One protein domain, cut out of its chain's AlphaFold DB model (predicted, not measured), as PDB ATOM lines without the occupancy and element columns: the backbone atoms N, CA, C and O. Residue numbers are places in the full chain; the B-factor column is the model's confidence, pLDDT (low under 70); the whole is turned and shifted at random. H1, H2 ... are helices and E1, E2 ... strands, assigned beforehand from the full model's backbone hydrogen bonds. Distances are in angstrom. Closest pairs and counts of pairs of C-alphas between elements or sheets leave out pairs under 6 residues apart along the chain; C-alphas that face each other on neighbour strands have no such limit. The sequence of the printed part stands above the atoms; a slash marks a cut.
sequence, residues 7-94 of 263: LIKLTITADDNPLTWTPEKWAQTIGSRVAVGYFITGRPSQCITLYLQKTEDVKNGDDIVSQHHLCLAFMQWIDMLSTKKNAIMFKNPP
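AT A GLANCE: This is residues 7 to 94 of the 263 residues of an uncharacterized protein of Oscillospiraceae bacterium (UniProt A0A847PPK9). A twisted wall of four strands has the long helix H2 packed along one face, making two layers, while short H1 only grazes the sheet. The 88 printed residues, mixed in class, run E1, H1, E2, E3, H2, E4; the antiparallel sheet's order is E1, E3, E2, E4. It is compact, radius of gyration of the C-alphas 12.8 A, spanning 40 by 25 by 21 A.

IN THESE COORDINATES: Find C-alpha 7 at (-162.447, -36.581, 62.377), where E1, residues 7 to 11, begins. Next come H1, residues 23 to 30; E2, residues 33 to 41, 22.7 A, bending by 66 degrees at Val 36; E3, residues 47 to 54, 22.6 A; H2, residues 67 to 81, 21.1 A; and E4, residues 88 to 91, which ends with C-alpha 91 at (-155.842, -39.969, 51.109).

HOW THE PARTS SIT: Look for N 10 and O 48 between E1 and E3, 2.8 A; N 39 and O 49 in the hairpin E2 and E3, 2.8 A; N 40 and O 89 between E2 and E4, 2.8 A. Split strand-helix-strand units, same-way strands with another between, are E1, H1, E2, right-handed crossover, and E3, H2, E4, left-handed. H2 lies over E2 and E4, height over the sheet 9.1 A; its closest C-alphas with E4 are Trp 77 and Met 89, 5.9 A. In H1 and H2 every O i to N i+4 pair is within hydrogen-bond range.

THE WHOLE: The farthest C-alphas, Glu 56 and Thr 83, are 40.2 A apart. The printed part has no cut; links E1 to H1 and E3 to H2 are long. Residues 43 to 44 have pLDDT under 70.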
ATOM      1  N   LEU A   7    -163.899 -36.678  62.443       91.25
ATOM      2  CA  LEU A   7    -162.447 -36.581  62.377       91.25
ATOM      3  C   LEU A   7    -161.878 -37.000  63.728       91.25
ATOM      4  O   LEU A   7    -162.342 -36.526  64.765       91.25
ATOM      5  N   ILE A   8    -160.878 -37.874  63.709       93.12
ATOM      6  CA  ILE A   8    -160.066 -38.173  64.890       93.12
ATOM      7  C   ILE A   8    -158.612 -37.846  64.589       93.12
ATOM      8  O   ILE A   8    -158.142 -38.079  63.478       93.12
ATOM      9  N   LYS A   9    -157.915 -37.282  65.573       92.50
ATOM     10  CA  LYS A   9    -156.489 -36.973  65.497       92.50
ATOM     11  C   LYS A   9    -155.763 -37.821  66.528       92.50
ATOM     12  O   LYS A   9    -156.117 -37.791  67.702       92.50
ATOM     13  N   LEU A  10    -154.763 -38.554  66.070       92.06
ATOM     14  CA  LEU A  10    -153.959 -39.475  66.857       92.06
ATOM     15  C   LEU A  10    -152.518 -38.979  66.826       92.06
ATOM     16  O   LEU A  10    -151.999 -38.650  65.757       92.06
ATOM     17  N   THR A  11    -151.889 -38.883  67.988       91.50
ATOM     18  CA  THR A  11    -150.467 -38.550  68.088       91.50
ATOM     19  C   THR A  11    -149.655 -39.791  67.752       91.50
ATOM     20  O   THR A  11    -149.963 -40.866  68.252       91.50
ATOM     21  N   ILE A  12    -148.638 -39.641  66.907       89.00
ATOM     22  CA  ILE A  12    -147.699 -40.719  66.594       89.00
ATOM     23  C   ILE A  12    -146.590 -40.693  67.639       89.00
ATOM     24  O   ILE A  12    -145.995 -39.641  67.887       89.00
ATOM     25  N   THR A  13    -146.290 -41.852  68.212       88.56
ATOM     26  CA  THR A  13    -145.108 -42.063  69.053       88.56
ATOM     27  C   THR A  13    -144.341 -43.298  68.578       88.56
ATOM     28  O   THR A  13    -144.788 -44.019  67.680       88.56
ATOM     29  N   ALA A  14    -143.167 -43.546  69.166       84.25
ATOM     30  CA  ALA A  14    -142.404 -44.765  68.895       84.25
ATOM     31  C   ALA A  14    -143.224 -46.032  69.211       84.25
ATOM     32  O   ALA A  14    -143.173 -46.994  68.449       84.25
ATOM     33  N   ASP A  15    -144.037 -45.982  70.270       87.19
ATOM     34  CA  ASP A  15    -144.809 -47.128  70.760       87.19
ATOM     35  C   ASP A  15    -146.244 -47.183  70.199       87.19
ATOM     36  O   ASP A  15    -146.823 -48.263  70.084       87.19
ATOM     37  N   ASP A  16    -146.826 -46.044  69.811       88.81
ATOM     38  CA  ASP A  16    -148.206 -45.937  69.313       88.81
ATOM     39  C   ASP A  16    -148.216 -45.374  67.882       88.81
ATOM     40  O   ASP A  16    -148.247 -44.158  67.655       88.81
ATOM     41  N   ASN A  17    -148.147 -46.273  66.896       92.12
ATOM     42  CA  ASN A  17    -148.175 -45.938  65.474       92.12
ATOM     43  C   ASN A  17    -148.780 -47.082  64.628       92.12
ATOM     44  O   ASN A  17    -148.920 -48.202  65.116       92.12
ATOM     45  N   PRO A  18    -149.117 -46.849  63.344       93.50
ATOM     46  CA  PRO A  18    -149.757 -47.865  62.506       93.50
ATOM     47  C   PRO A  18    -148.999 -49.190  62.373       93.50
ATOM     48  O   PRO A  18    -149.637 -50.200  62.099       93.50
ATOM     49  N   LEU A  19    -147.672 -49.217  62.547       93.19
ATOM     50  CA  LEU A  19    -146.882 -50.455  62.482       93.19
ATOM     51  C   LEU A  19    -146.991 -51.286  63.762       93.19
ATOM     52  O   LEU A  19    -146.797 -52.496  63.708       93.19
ATOM     53  N   THR A  20    -147.292 -50.652  64.898       93.69
ATOM     54  CA  THR A  20    -147.437 -51.320  66.201       93.69
ATOM     55  C   THR A  20    -148.890 -51.637  66.548       93.69
ATOM     56  O   THR A  20    -149.151 -52.428  67.454       93.69
ATOM     57  N   TRP A  21    -149.857 -51.048  65.841       93.50
ATOM     58  CA  TRP A  21    -151.274 -51.305  66.081       93.50
ATOM     59  C   TRP A  21    -151.654 -52.747  65.748       93.50
ATOM     60  O   TRP A  21    -151.425 -53.230  64.643       93.50
ATOM     61  N   THR A  22    -152.313 -53.418  66.690       93.19
ATOM     62  CA  THR A  22    -152.975 -54.704  66.450       93.19
ATOM     63  C   THR A  22    -154.365 -54.490  65.831       93.19
ATOM     64  O   THR A  22    -154.896 -53.371  65.896       93.19
ATOM     65  N   PRO A  23    -154.999 -55.528  65.255       93.31
ATOM     66  CA  PRO A  23    -156.384 -55.441  64.788       93.31
ATOM     67  C   PRO A  23    -157.359 -54.946  65.868       93.31
ATOM     68  O   PRO A  23    -158.267 -54.167  65.578       93.31
ATOM     69  N   GLU A  24    -157.143 -55.320  67.131       94.50
ATOM     70  CA  GLU A  24    -157.959 -54.884  68.270       94.50
ATOM     71  C   GLU A  24    -157.767 -53.391  68.553       94.50
ATOM     72  O   GLU A  24    -158.748 -52.666  68.721       94.50
ATOM     73  N   LYS A  25    -156.519 -52.900  68.555       91.81
ATOM     74  CA  LYS A  25    -156.219 -51.465  68.713       91.81
ATOM     75  C   LYS A  25    -156.815 -50.653  67.563       91.81
ATOM     76  O   LYS A  25    -157.365 -49.573  67.794       91.81
ATOM     77  N   TRP A  26    -156.745 -51.164  66.335       93.25
ATOM     78  CA  TRP A  26    -157.375 -50.540  65.175       93.25
ATOM     79  C   TRP A  26    -158.895 -50.451  65.347       93.25
ATOM     80  O   TRP A  26    -159.456 -49.359  65.236       93.25
ATOM     81  N   ALA A  27    -159.547 -51.558  65.713       92.94
ATOM     82  CA  ALA A  27    -160.982 -51.601  65.978       92.94
ATOM     83  C   ALA A  27    -161.395 -50.645  67.112       92.94
ATOM     84  O   ALA A  27    -162.388 -49.933  66.985       92.94
ATOM     85  N   GLN A  28    -160.606 -50.549  68.188       92.62
ATOM     86  CA  GLN A  28    -160.820 -49.563  69.257       92.62
ATOM     87  C   GLN A  28    -160.686 -48.118  68.756       92.62
ATOM     88  O   GLN A  28    -161.443 -47.242  69.173       92.62
ATOM     89  N   THR A  29    -159.745 -47.866  67.846       90.88
ATOM     90  CA  THR A  29    -159.462 -46.534  67.297       90.88
ATOM     91  C   THR A  29    -160.594 -46.030  66.402       90.88
ATOM     92  O   THR A  29    -161.026 -44.881  66.533       90.88
ATOM     93  N   ILE A  30    -161.092 -46.874  65.493       93.00
ATOM     94  CA  ILE A  30    -162.155 -46.492  64.550       93.00
ATOM     95  C   ILE A  30    -163.565 -46.721  65.117       93.00
ATOM     96  O   ILE A  30    -164.521 -46.078  64.675       93.00
ATOM     97  N   GLY A  31    -163.704 -47.580  66.130       90.44
ATOM     98  CA  GLY A  31    -164.977 -47.973  66.728       90.44
ATOM     99  C   GLY A  31    -165.876 -48.706  65.730       90.44
ATOM    100  O   GLY A  31    -165.419 -49.508  64.925       90.44
ATOM    101  N   SER A  32    -167.174 -48.394  65.738       88.94
ATOM    102  CA  SER A  32    -168.161 -48.958  64.802       88.94
ATOM    103  C   SER A  32    -168.183 -48.264  63.427       88.94
ATOM    104  O   SER A  32    -169.200 -48.292  62.732       88.94
ATOM    105  N   ARG A  33    -167.122 -47.532  63.075       94.19
ATOM    106  CA  ARG A  33    -167.007 -46.752  61.836       94.19
ATOM    107  C   ARG A  33    -165.900 -47.317  60.964       94.19
ATOM    108  O   ARG A  33    -165.052 -48.063  61.432       94.19
ATOM    109  N   VAL A  34    -165.878 -46.887  59.712       94.31
ATOM    110  CA  VAL A  34    -164.805 -47.190  58.766       94.31
ATOM    111  C   VAL A  34    -164.015 -45.927  58.450       94.31
ATOM    112  O   VAL A  34    -164.573 -44.827  58.382       94.31
ATOM    113  N   ALA A  35    -162.702 -46.075  58.283       95.62
ATOM    114  CA  ALA A  35    -161.855 -44.997  57.800       95.62
ATOM    115  C   ALA A  35    -162.011 -44.870  56.280       95.62
ATOM    116  O   ALA A  35    -161.974 -45.869  55.571       95.62
ATOM    117  N   VAL A  36    -162.184 -43.648  55.782       94.94
ATOM    118  CA  VAL A  36    -162.372 -43.351  54.346       94.94
ATOM    119  C   VAL A  36    -161.351 -42.342  53.813       94.94
ATOM    120  O   VAL A  36    -161.316 -42.031  52.631       94.94
ATOM    121  N   GLY A  37    -160.490 -41.828  54.687       94.50
ATOM    122  CA  GLY A  37    -159.403 -40.923  54.341       94.50
ATOM    123  C   GLY A  37    -158.459 -40.750  55.522       94.50
ATOM    124  O   GLY A  37    -158.824 -41.027  56.670       94.50
ATOM    125  N   TYR A  38    -157.253 -40.267  55.252       94.62
ATOM    126  CA  TYR A  38    -156.247 -40.025  56.281       94.62
ATOM    127  C   TYR A  38    -155.321 -38.864  55.914       94.62
ATOM    128  O   TYR A  38    -155.195 -38.500  54.747       94.62
ATOM    129  N   PHE A  39    -154.646 -38.307  56.916       92.94
ATOM    130  CA  PHE A  39    -153.588 -37.312  56.764       92.94
ATOM    131  C   PHE A  39    -152.496 -37.538  57.810       92.94
ATOM    132  O   PHE A  39    -152.783 -37.522  59.004       92.94
ATOM    133  N   ILE A  40    -151.262 -37.728  57.353       91.56
ATOM    134  CA  ILE A  40    -150.062 -37.956  58.159       91.56
ATOM    135  C   ILE A  40    -149.148 -36.741  57.998       91.56
ATOM    136  O   ILE A  40    -148.815 -36.348  56.877       91.56
ATOM    137  N   THR A  41    -148.747 -36.136  59.116       86.81
ATOM    138  CA  THR A  41    -147.835 -34.980  59.148       86.81
ATOM    139  C   THR A  41    -146.852 -35.094  60.303       86.81
ATOM    140  O   THR A  41    -147.178 -35.668  61.339       86.81
ATOM    141  N   GLY A  42    -145.664 -34.504  60.135       74.44
ATOM    142  CA  GLY A  42    -144.625 -34.405  61.163       74.44
ATOM    143  C   GLY A  42    -144.580 -33.071  61.915       74.44
ATOM    144  O   GLY A  42    -143.792 -32.935  62.848       74.44
ATOM    145  N   ARG A  43    -145.382 -32.071  61.520       65.12
ATOM    146  CA  ARG A  43    -145.397 -30.735  62.144       65.12
ATOM    147  C   ARG A  43    -146.818 -30.207  62.375       65.12
ATOM    148  O   ARG A  43    -147.685 -30.440  61.531       65.12
ATOM    149  N   PRO A  44    -147.058 -29.446  63.467       58.16
ATOM    150  CA  PRO A  44    -146.136 -29.159  64.581       58.16
ATOM    151  C   PRO A  44    -145.898 -30.365  65.509       58.16
ATOM    152  O   PRO A  44    -144.979 -30.343  66.317       58.16
ATOM    153  N   SER A  45    -146.694 -31.423  65.363       70.50
ATOM    154  CA  SER A  45    -146.548 -32.714  66.037       70.50
ATOM    155  C   SER A  45    -146.762 -33.840  65.032       70.50
ATOM    156  O   SER A  45    -147.563 -33.694  64.103       70.50
ATOM    157  N   GLN A  46    -146.052 -34.954  65.224       85.88
ATOM    158  CA  GLN A  46    -146.278 -36.162  64.439       85.88
ATOM    159  C   GLN A  46    -147.681 -36.685  64.745       85.88
ATOM    160  O   GLN A  46    -147.992 -37.027  65.887       85.88
ATOM    161  N   CYS A  47    -148.566 -36.671  63.754       90.25
ATOM    162  CA  CYS A  47    -149.945 -37.097  63.954       90.25
ATOM    163  C   CYS A  47    -150.568 -37.706  62.701       90.25
ATOM    164  O   CYS A  47    -150.206 -37.371  61.571       90.25
ATOM    165  N   ILE A  48    -151.551 -38.570  62.942       92.56
ATOM    166  CA  ILE A  48    -152.437 -39.148  61.938       92.56
ATOM    167  C   ILE A  48    -153.836 -38.622  62.211       92.56
ATOM    168  O   ILE A  48    -154.384 -38.791  63.297       92.56
ATOM    169  N   THR A  49    -154.425 -37.972  61.219       92.56
ATOM    170  CA  THR A  49    -155.844 -37.627  61.227       92.56
ATOM    171  C   THR A  49    -156.588 -38.644  60.380       92.56
ATOM    172  O   THR A  49    -156.211 -38.848  59.231       92.56
ATOM    173  N   LEU A  50    -157.639 -39.262  60.919       94.56
ATOM    174  CA  LEU A  50    -158.504 -40.187  60.188       94.56
ATOM    175  C   LEU A  50    -159.884 -39.568  59.974       94.56
ATOM    176  O   LEU A  50    -160.461 -38.965  60.884       94.56
ATOM    177  N   TYR A  51    -160.415 -39.758  58.769       94.69
ATOM    178  CA  TYR A  51    -161.788 -39.433  58.410       94.69
ATOM    179  C   TYR A  51    -162.635 -40.692  58.554       94.69
ATOM    180  O   TYR A  51    -162.411 -41.670  57.844       94.69
ATOM    181  N   LEU A  52    -163.585 -40.670  59.487       95.06
ATOM    182  CA  LEU A  52    -164.414 -41.813  59.849       95.06
ATOM    183  C   LEU A  52    -165.870 -41.608  59.433       95.06
ATOM    184  O   LEU A  52    -166.536 -40.652  59.857       95.06
ATOM    185  N   GLN A  53    -166.397 -42.578  58.701       93.75
ATOM    186  CA  GLN A  53    -167.772 -42.618  58.219       93.75
ATOM    187  C   GLN A  53    -168.480 -43.856  58.768       93.75
ATOM    188  O   GLN A  53    -167.841 -44.848  59.116       93.75
ATOM    189  N   LYS A  54    -169.803 -43.793  58.926       90.88
ATOM    190  CA  LYS A  54    -170.556 -44.997  59.274       90.88
ATOM    191  C   LYS A  54    -170.495 -45.979  58.106       90.88
ATOM    192  O   LYS A  54    -170.582 -45.550  56.961       90.88
ATOM    193  N   THR A  55    -170.411 -47.270  58.401       88.62
ATOM    194  CA  THR A  55    -170.340 -48.326  57.381       88.62
ATOM    195  C   THR A  55    -171.506 -48.255  56.389       88.62
ATOM    196  O   THR A  55    -171.287 -48.356  55.190       88.62
ATOM    197  N   GLU A  56    -172.720 -47.981  56.877       88.69
ATOM    198  CA  GLU A  56    -173.946 -47.839  56.071       88.69
ATOM    199  C   GLU A  56    -173.940 -46.649  55.094       88.69
ATOM    200  O   GLU A  56    -174.681 -46.653  54.116       88.69
ATOM    201  N   ASP A  57    -173.102 -45.636  55.338       87.19
ATOM    202  CA  ASP A  57    -173.025 -44.433  54.505       87.19
ATOM    203  C   ASP A  57    -171.957 -44.554  53.396       87.19
ATOM    204  O   ASP A  57    -171.825 -43.640  52.578       87.19
ATOM    205  N   VAL A  58    -171.151 -45.623  53.380       86.19
ATOM    206  CA  VAL A  58    -170.080 -45.809  52.389       86.19
ATOM    207  C   VAL A  58    -170.645 -46.419  51.111       86.19
ATOM    208  O   VAL A  58    -171.154 -47.535  51.113       86.19
ATOM    209  N   LYS A  59    -170.541 -45.674  50.005       82.31
ATOM    210  CA  LYS A  59    -171.076 -46.078  48.697       82.31
ATOM    211  C   LYS A  59    -170.155 -47.033  47.935       82.31
ATOM    212  O   LYS A  59    -170.651 -47.890  47.214       82.31
ATOM    213  N   ASN A  60    -168.838 -46.866  48.072       83.69
ATOM    214  CA  ASN A  60    -167.842 -47.673  47.378       83.69
ATOM    215  C   ASN A  60    -166.873 -48.314  48.381       83.69
ATOM    216  O   ASN A  60    -166.275 -47.624  49.205       83.69
ATOM    217  N   GLY A  61    -166.704 -49.636  48.298       82.12
ATOM    218  CA  GLY A  61    -165.772 -50.384  49.143       82.12
ATOM    219  C   GLY A  61    -164.315 -49.945  48.969       82.12
ATOM    220  O   GLY A  61    -163.565 -49.949  49.943       82.12
ATOM    221  N   ASP A  62    -163.936 -49.472  47.780       84.56
ATOM    222  CA  ASP A  62    -162.570 -49.014  47.473       84.56
ATOM    223  C   ASP A  62    -162.185 -47.716  48.211       84.56
ATOM    224  O   ASP A  62    -161.004 -47.383  48.397       84.56
ATOM    225  N   ASP A  63    -163.181 -46.971  48.695       85.81
ATOM    226  CA  ASP A  63    -162.941 -45.780  49.504       85.81
ATOM    227  C   ASP A  63    -162.391 -46.150  50.889       85.81
ATOM    228  O   ASP A  63    -161.659 -45.357  51.496       85.81
ATOM    229  N   ILE A  64    -162.657 -47.372  51.362       93.31
ATOM    230  CA  ILE A  64    -162.287 -47.827  52.699       93.31
ATOM    231  C   ILE A  64    -160.762 -47.920  52.841       93.31
ATOM    232  O   ILE A  64    -160.039 -48.591  52.102       93.31
ATOM    233  N   VAL A  65    -160.256 -47.243  53.864       94.50
ATOM    234  CA  VAL A  65    -158.872 -47.333  54.316       94.50
ATOM    235  C   VAL A  65    -158.798 -48.453  55.344       94.50
ATOM    236  O   VAL A  65    -159.236 -48.301  56.484       94.50
ATOM    237  N   SER A  66    -158.249 -49.593  54.930       93.88
ATOM    238  CA  SER A  66    -157.928 -50.691  55.835       93.88
ATOM    239  C   SER A  66    -156.726 -50.334  56.712       93.88
ATOM    240  O   SER A  66    -155.943 -49.434  56.392       93.88
ATOM    241  N   GLN A  67    -156.539 -51.085  57.798       94.38
ATOM    242  CA  GLN A  67    -155.332 -50.982  58.614       94.38
ATOM    243  C   GLN A  67    -154.072 -51.191  57.763       94.38
ATOM    244  O   GLN A  67    -153.143 -50.393  57.839       94.38
ATOM    245  N   HIS A  68    -154.078 -52.205  56.892       94.69
ATOM    246  CA  HIS A  68    -152.961 -52.496  55.997       94.69
ATOM    247  C   HIS A  68    -152.620 -51.305  55.086       94.69
ATOM    248  O   HIS A  68    -151.452 -50.931  54.985       94.69
ATOM    249  N   HIS A  69    -153.627 -50.644  54.496       94.69
ATOM    250  CA  HIS A  69    -153.415 -49.432  53.697       94.69
ATOM    251  C   HIS A  69    -152.735 -48.322  54.509       94.69
ATOM    252  O   HIS A  69    -151.815 -47.668  54.016       94.69
ATOM    253  N   LEU A  70    -153.155 -48.122  55.762       95.12
ATOM    254  CA  LEU A  70    -152.566 -47.108  56.630       95.12
ATOM    255  C   LEU A  70    -151.122 -47.454  57.035       95.12
ATOM    256  O   LEU A  70    -150.282 -46.556  57.063       95.12
ATOM    257  N   CYS A  71    -150.812 -48.731  57.295       95.00
ATOM    258  CA  CYS A  71    -149.445 -49.196  57.559       95.00
ATOM    259  C   CYS A  71    -148.518 -48.894  56.373       95.00
ATOM    260  O   CYS A  71    -147.451 -48.311  56.562       95.00
ATOM    261  N   LEU A  72    -148.937 -49.238  55.149       96.12
ATOM    262  CA  LEU A  72    -148.162 -48.967  53.933       96.12
ATOM    263  C   LEU A  72    -147.920 -47.462  53.741       96.12
ATOM    264  O   LEU A  72    -146.786 -47.044  53.514       96.12
ATOM    265  N   ALA A  73    -148.965 -46.643  53.890       94.56
ATOM    266  CA  ALA A  73    -148.857 -45.189  53.785       94.56
ATOM    267  C   ALA A  73    -147.911 -44.593  54.839       94.56
ATOM    268  O   ALA A  73    -147.182 -43.641  54.563       94.56
ATOM    269  N   PHE A  74    -147.913 -45.152  56.050       94.94
ATOM    270  CA  PHE A  74    -147.035 -44.722  57.130       94.94
ATOM    271  C   PHE A  74    -145.567 -45.082  56.870       94.94
ATOM    272  O   PHE A  74    -144.708 -44.227  57.070       94.94
ATOM    273  N   MET A  75    -145.270 -46.282  56.352       94.62
ATOM    274  CA  MET A  75    -143.902 -46.645  55.939       94.62
ATOM    275  C   MET A  75    -143.387 -45.715  54.837       94.62
ATOM    276  O   MET A  75    -142.316 -45.134  54.975       94.62
ATOM    277  N   GLN A  76    -144.196 -45.475  53.802       93.62
ATOM    278  CA  GLN A  76    -143.843 -44.536  52.733       93.62
ATOM    279  C   GLN A  76    -143.595 -43.120  53.267       93.62
ATOM    280  O   GLN A  76    -142.685 -42.426  52.819       93.62
ATOM    281  N   TRP A  77    -144.395 -42.670  54.235       93.31
ATOM    282  CA  TRP A  77    -144.185 -41.378  54.877       93.31
ATOM    283  C   TRP A  77    -142.858 -41.319  55.649       93.31
ATOM    284  O   TRP A  77    -142.151 -40.317  55.532       93.31
ATOM    285  N   ILE A  78    -142.489 -42.379  56.380       91.25
ATOM    286  CA  ILE A  78    -141.179 -42.489  57.043       91.25
ATOM    287  C   ILE A  78    -140.050 -42.374  56.015       91.25
ATOM    288  O   ILE A  78    -139.142 -41.560  56.202       91.25
ATOM    289  N   ASP A  79    -140.137 -43.106  54.904       90.62
ATOM    290  CA  ASP A  79    -139.134 -43.043  53.838       90.62
ATOM    291  C   ASP A  79    -139.015 -41.620  53.273       90.62
ATOM    292  O   ASP A  79    -137.913 -41.097  53.091       90.62
ATOM    293  N   MET A  80    -140.142 -40.930  53.073       87.31
ATOM    294  CA  MET A  80    -140.154 -39.542  52.605       87.31
ATOM    295  C   MET A  80    -139.520 -38.560  53.596       87.31
ATOM    296  O   MET A  80    -138.953 -37.555  53.160       87.31
ATOM    297  N   LEU A  81    -139.577 -38.811  54.907       85.00
ATOM    298  CA  LEU A  81    -138.962 -37.925  55.903       85.00
ATOM    299  C   LEU A  81    -137.437 -37.865  55.782       85.00
ATOM    300  O   LEU A  81    -136.856 -36.833  56.122       85.00
ATOM    301  N   SER A  82    -136.801 -38.920  55.257       84.81
ATOM    302  CA  SER A  82    -135.353 -38.942  55.004       84.81
ATOM    303  C   SER A  82    -134.916 -37.891  53.973       84.81
ATOM    304  O   SER A  82    -133.809 -37.363  54.053       84.81
ATOM    305  N   THR A  83    -135.803 -37.538  53.036       81.62
ATOM    306  CA  THR A  83    -135.527 -36.588  51.946       81.62
ATOM    307  C   THR A  83    -136.228 -35.243  52.133       81.62
ATOM    308  O   THR A  83    -135.734 -34.210  51.681       81.62
ATOM    309  N   LYS A  84    -137.381 -35.218  52.811       81.31
ATOM    310  CA  LYS A  84    -138.207 -34.024  53.023       81.31
ATOM    311  C   LYS A  84    -138.643 -33.937  54.485       81.31
ATOM    312  O   LYS A  84    -139.614 -34.563  54.895       81.31
ATOM    313  N   LYS A  85    -138.018 -33.037  55.254       73.56
ATOM    314  CA  LYS A  85    -138.322 -32.800  56.686       73.56
ATOM    315  C   LYS A  85    -139.793 -32.441  56.979       73.56
ATOM    316  O   LYS A  85    -140.242 -32.578  58.112       73.56
ATOM    317  N   ASN A  86    -140.531 -31.964  55.975       75.44
ATOM    318  CA  ASN A  86    -141.954 -31.621  56.062       75.44
ATOM    319  C   ASN A  86    -142.819 -32.538  55.180       75.44
ATOM    320  O   ASN A  86    -143.825 -32.087  54.633       75.44
ATOM    321  N   ALA A  87    -142.406 -33.793  54.979       80.31
ATOM    322  CA  ALA A  87    -143.194 -34.757  54.224       80.31
ATOM    323  C   ALA A  87    -144.596 -34.909  54.828       80.31
ATOM    324  O   ALA A  87    -144.777 -34.969  56.048       80.31
ATOM    325  N   ILE A  88    -145.580 -34.987  53.940       87.06
ATOM    326  CA  ILE A  88    -146.971 -35.282  54.262       87.06
ATOM    327  C   ILE A  88    -147.414 -36.471  53.420       87.06
ATOM    328  O   ILE A  88    -146.929 -36.649  52.302       87.06
ATOM    329  N   MET A  89    -148.344 -37.257  53.945       88.44
ATOM    330  CA  MET A  89    -148.972 -38.359  53.222       88.44
ATOM    331  C   MET A  89    -150.466 -38.345  53.509       88.44
ATOM    332  O   MET A  89    -150.868 -38.171  54.659       88.44
ATOM    333  N   PHE A  90    -151.309 -38.499  52.492       92.31
ATOM    334  CA  PHE A  90    -152.753 -38.421  52.692       92.31
ATOM    335  C   PHE A  90    -153.539 -39.197  51.641       92.31
ATOM    336  O   PHE A  90    -153.085 -39.379  50.517       92.31
ATOM    337  N   LYS A  91    -154.759 -39.583  52.017       92.19
ATOM    338  CA  LYS A  91    -155.842 -39.969  51.109       92.19
ATOM    339  C   LYS A  91    -157.031 -39.083  51.447       92.19
ATOM    340  O   LYS A  91    -157.472 -39.062  52.599       92.19
ATOM    341  N   ASN A  92    -157.526 -38.328  50.470       91.38
ATOM    342  CA  ASN A  92    -158.716 -37.513  50.685       91.38
ATOM    343  C   ASN A  92    -159.939 -38.413  50.939       91.38
ATOM    344  O   ASN A  92    -160.048 -39.463  50.308       91.38
ATOM    345  N   PRO A  93    -160.849 -38.020  51.849       92.19
ATOM    346  CA  PRO A  93    -162.133 -38.698  51.992       92.19
ATOM    347  C   PRO A  93    -163.009 -38.494  50.745       92.19
ATOM    348  O   PRO A  93    -162.798 -37.510  50.034       92.19
ATOM    349  N   PRO A  94    -164.035 -39.339  50.526       91.62
ATOM    350  CA  PRO A  94    -164.965 -39.199  49.412       91.62
ATOM    351  C   PRO A  94    -165.532 -37.781  49.302       91.62
ATOM    352  O   PRO A  94    -166.004 -37.208  50.291       91.62
TER     353      PRO A  94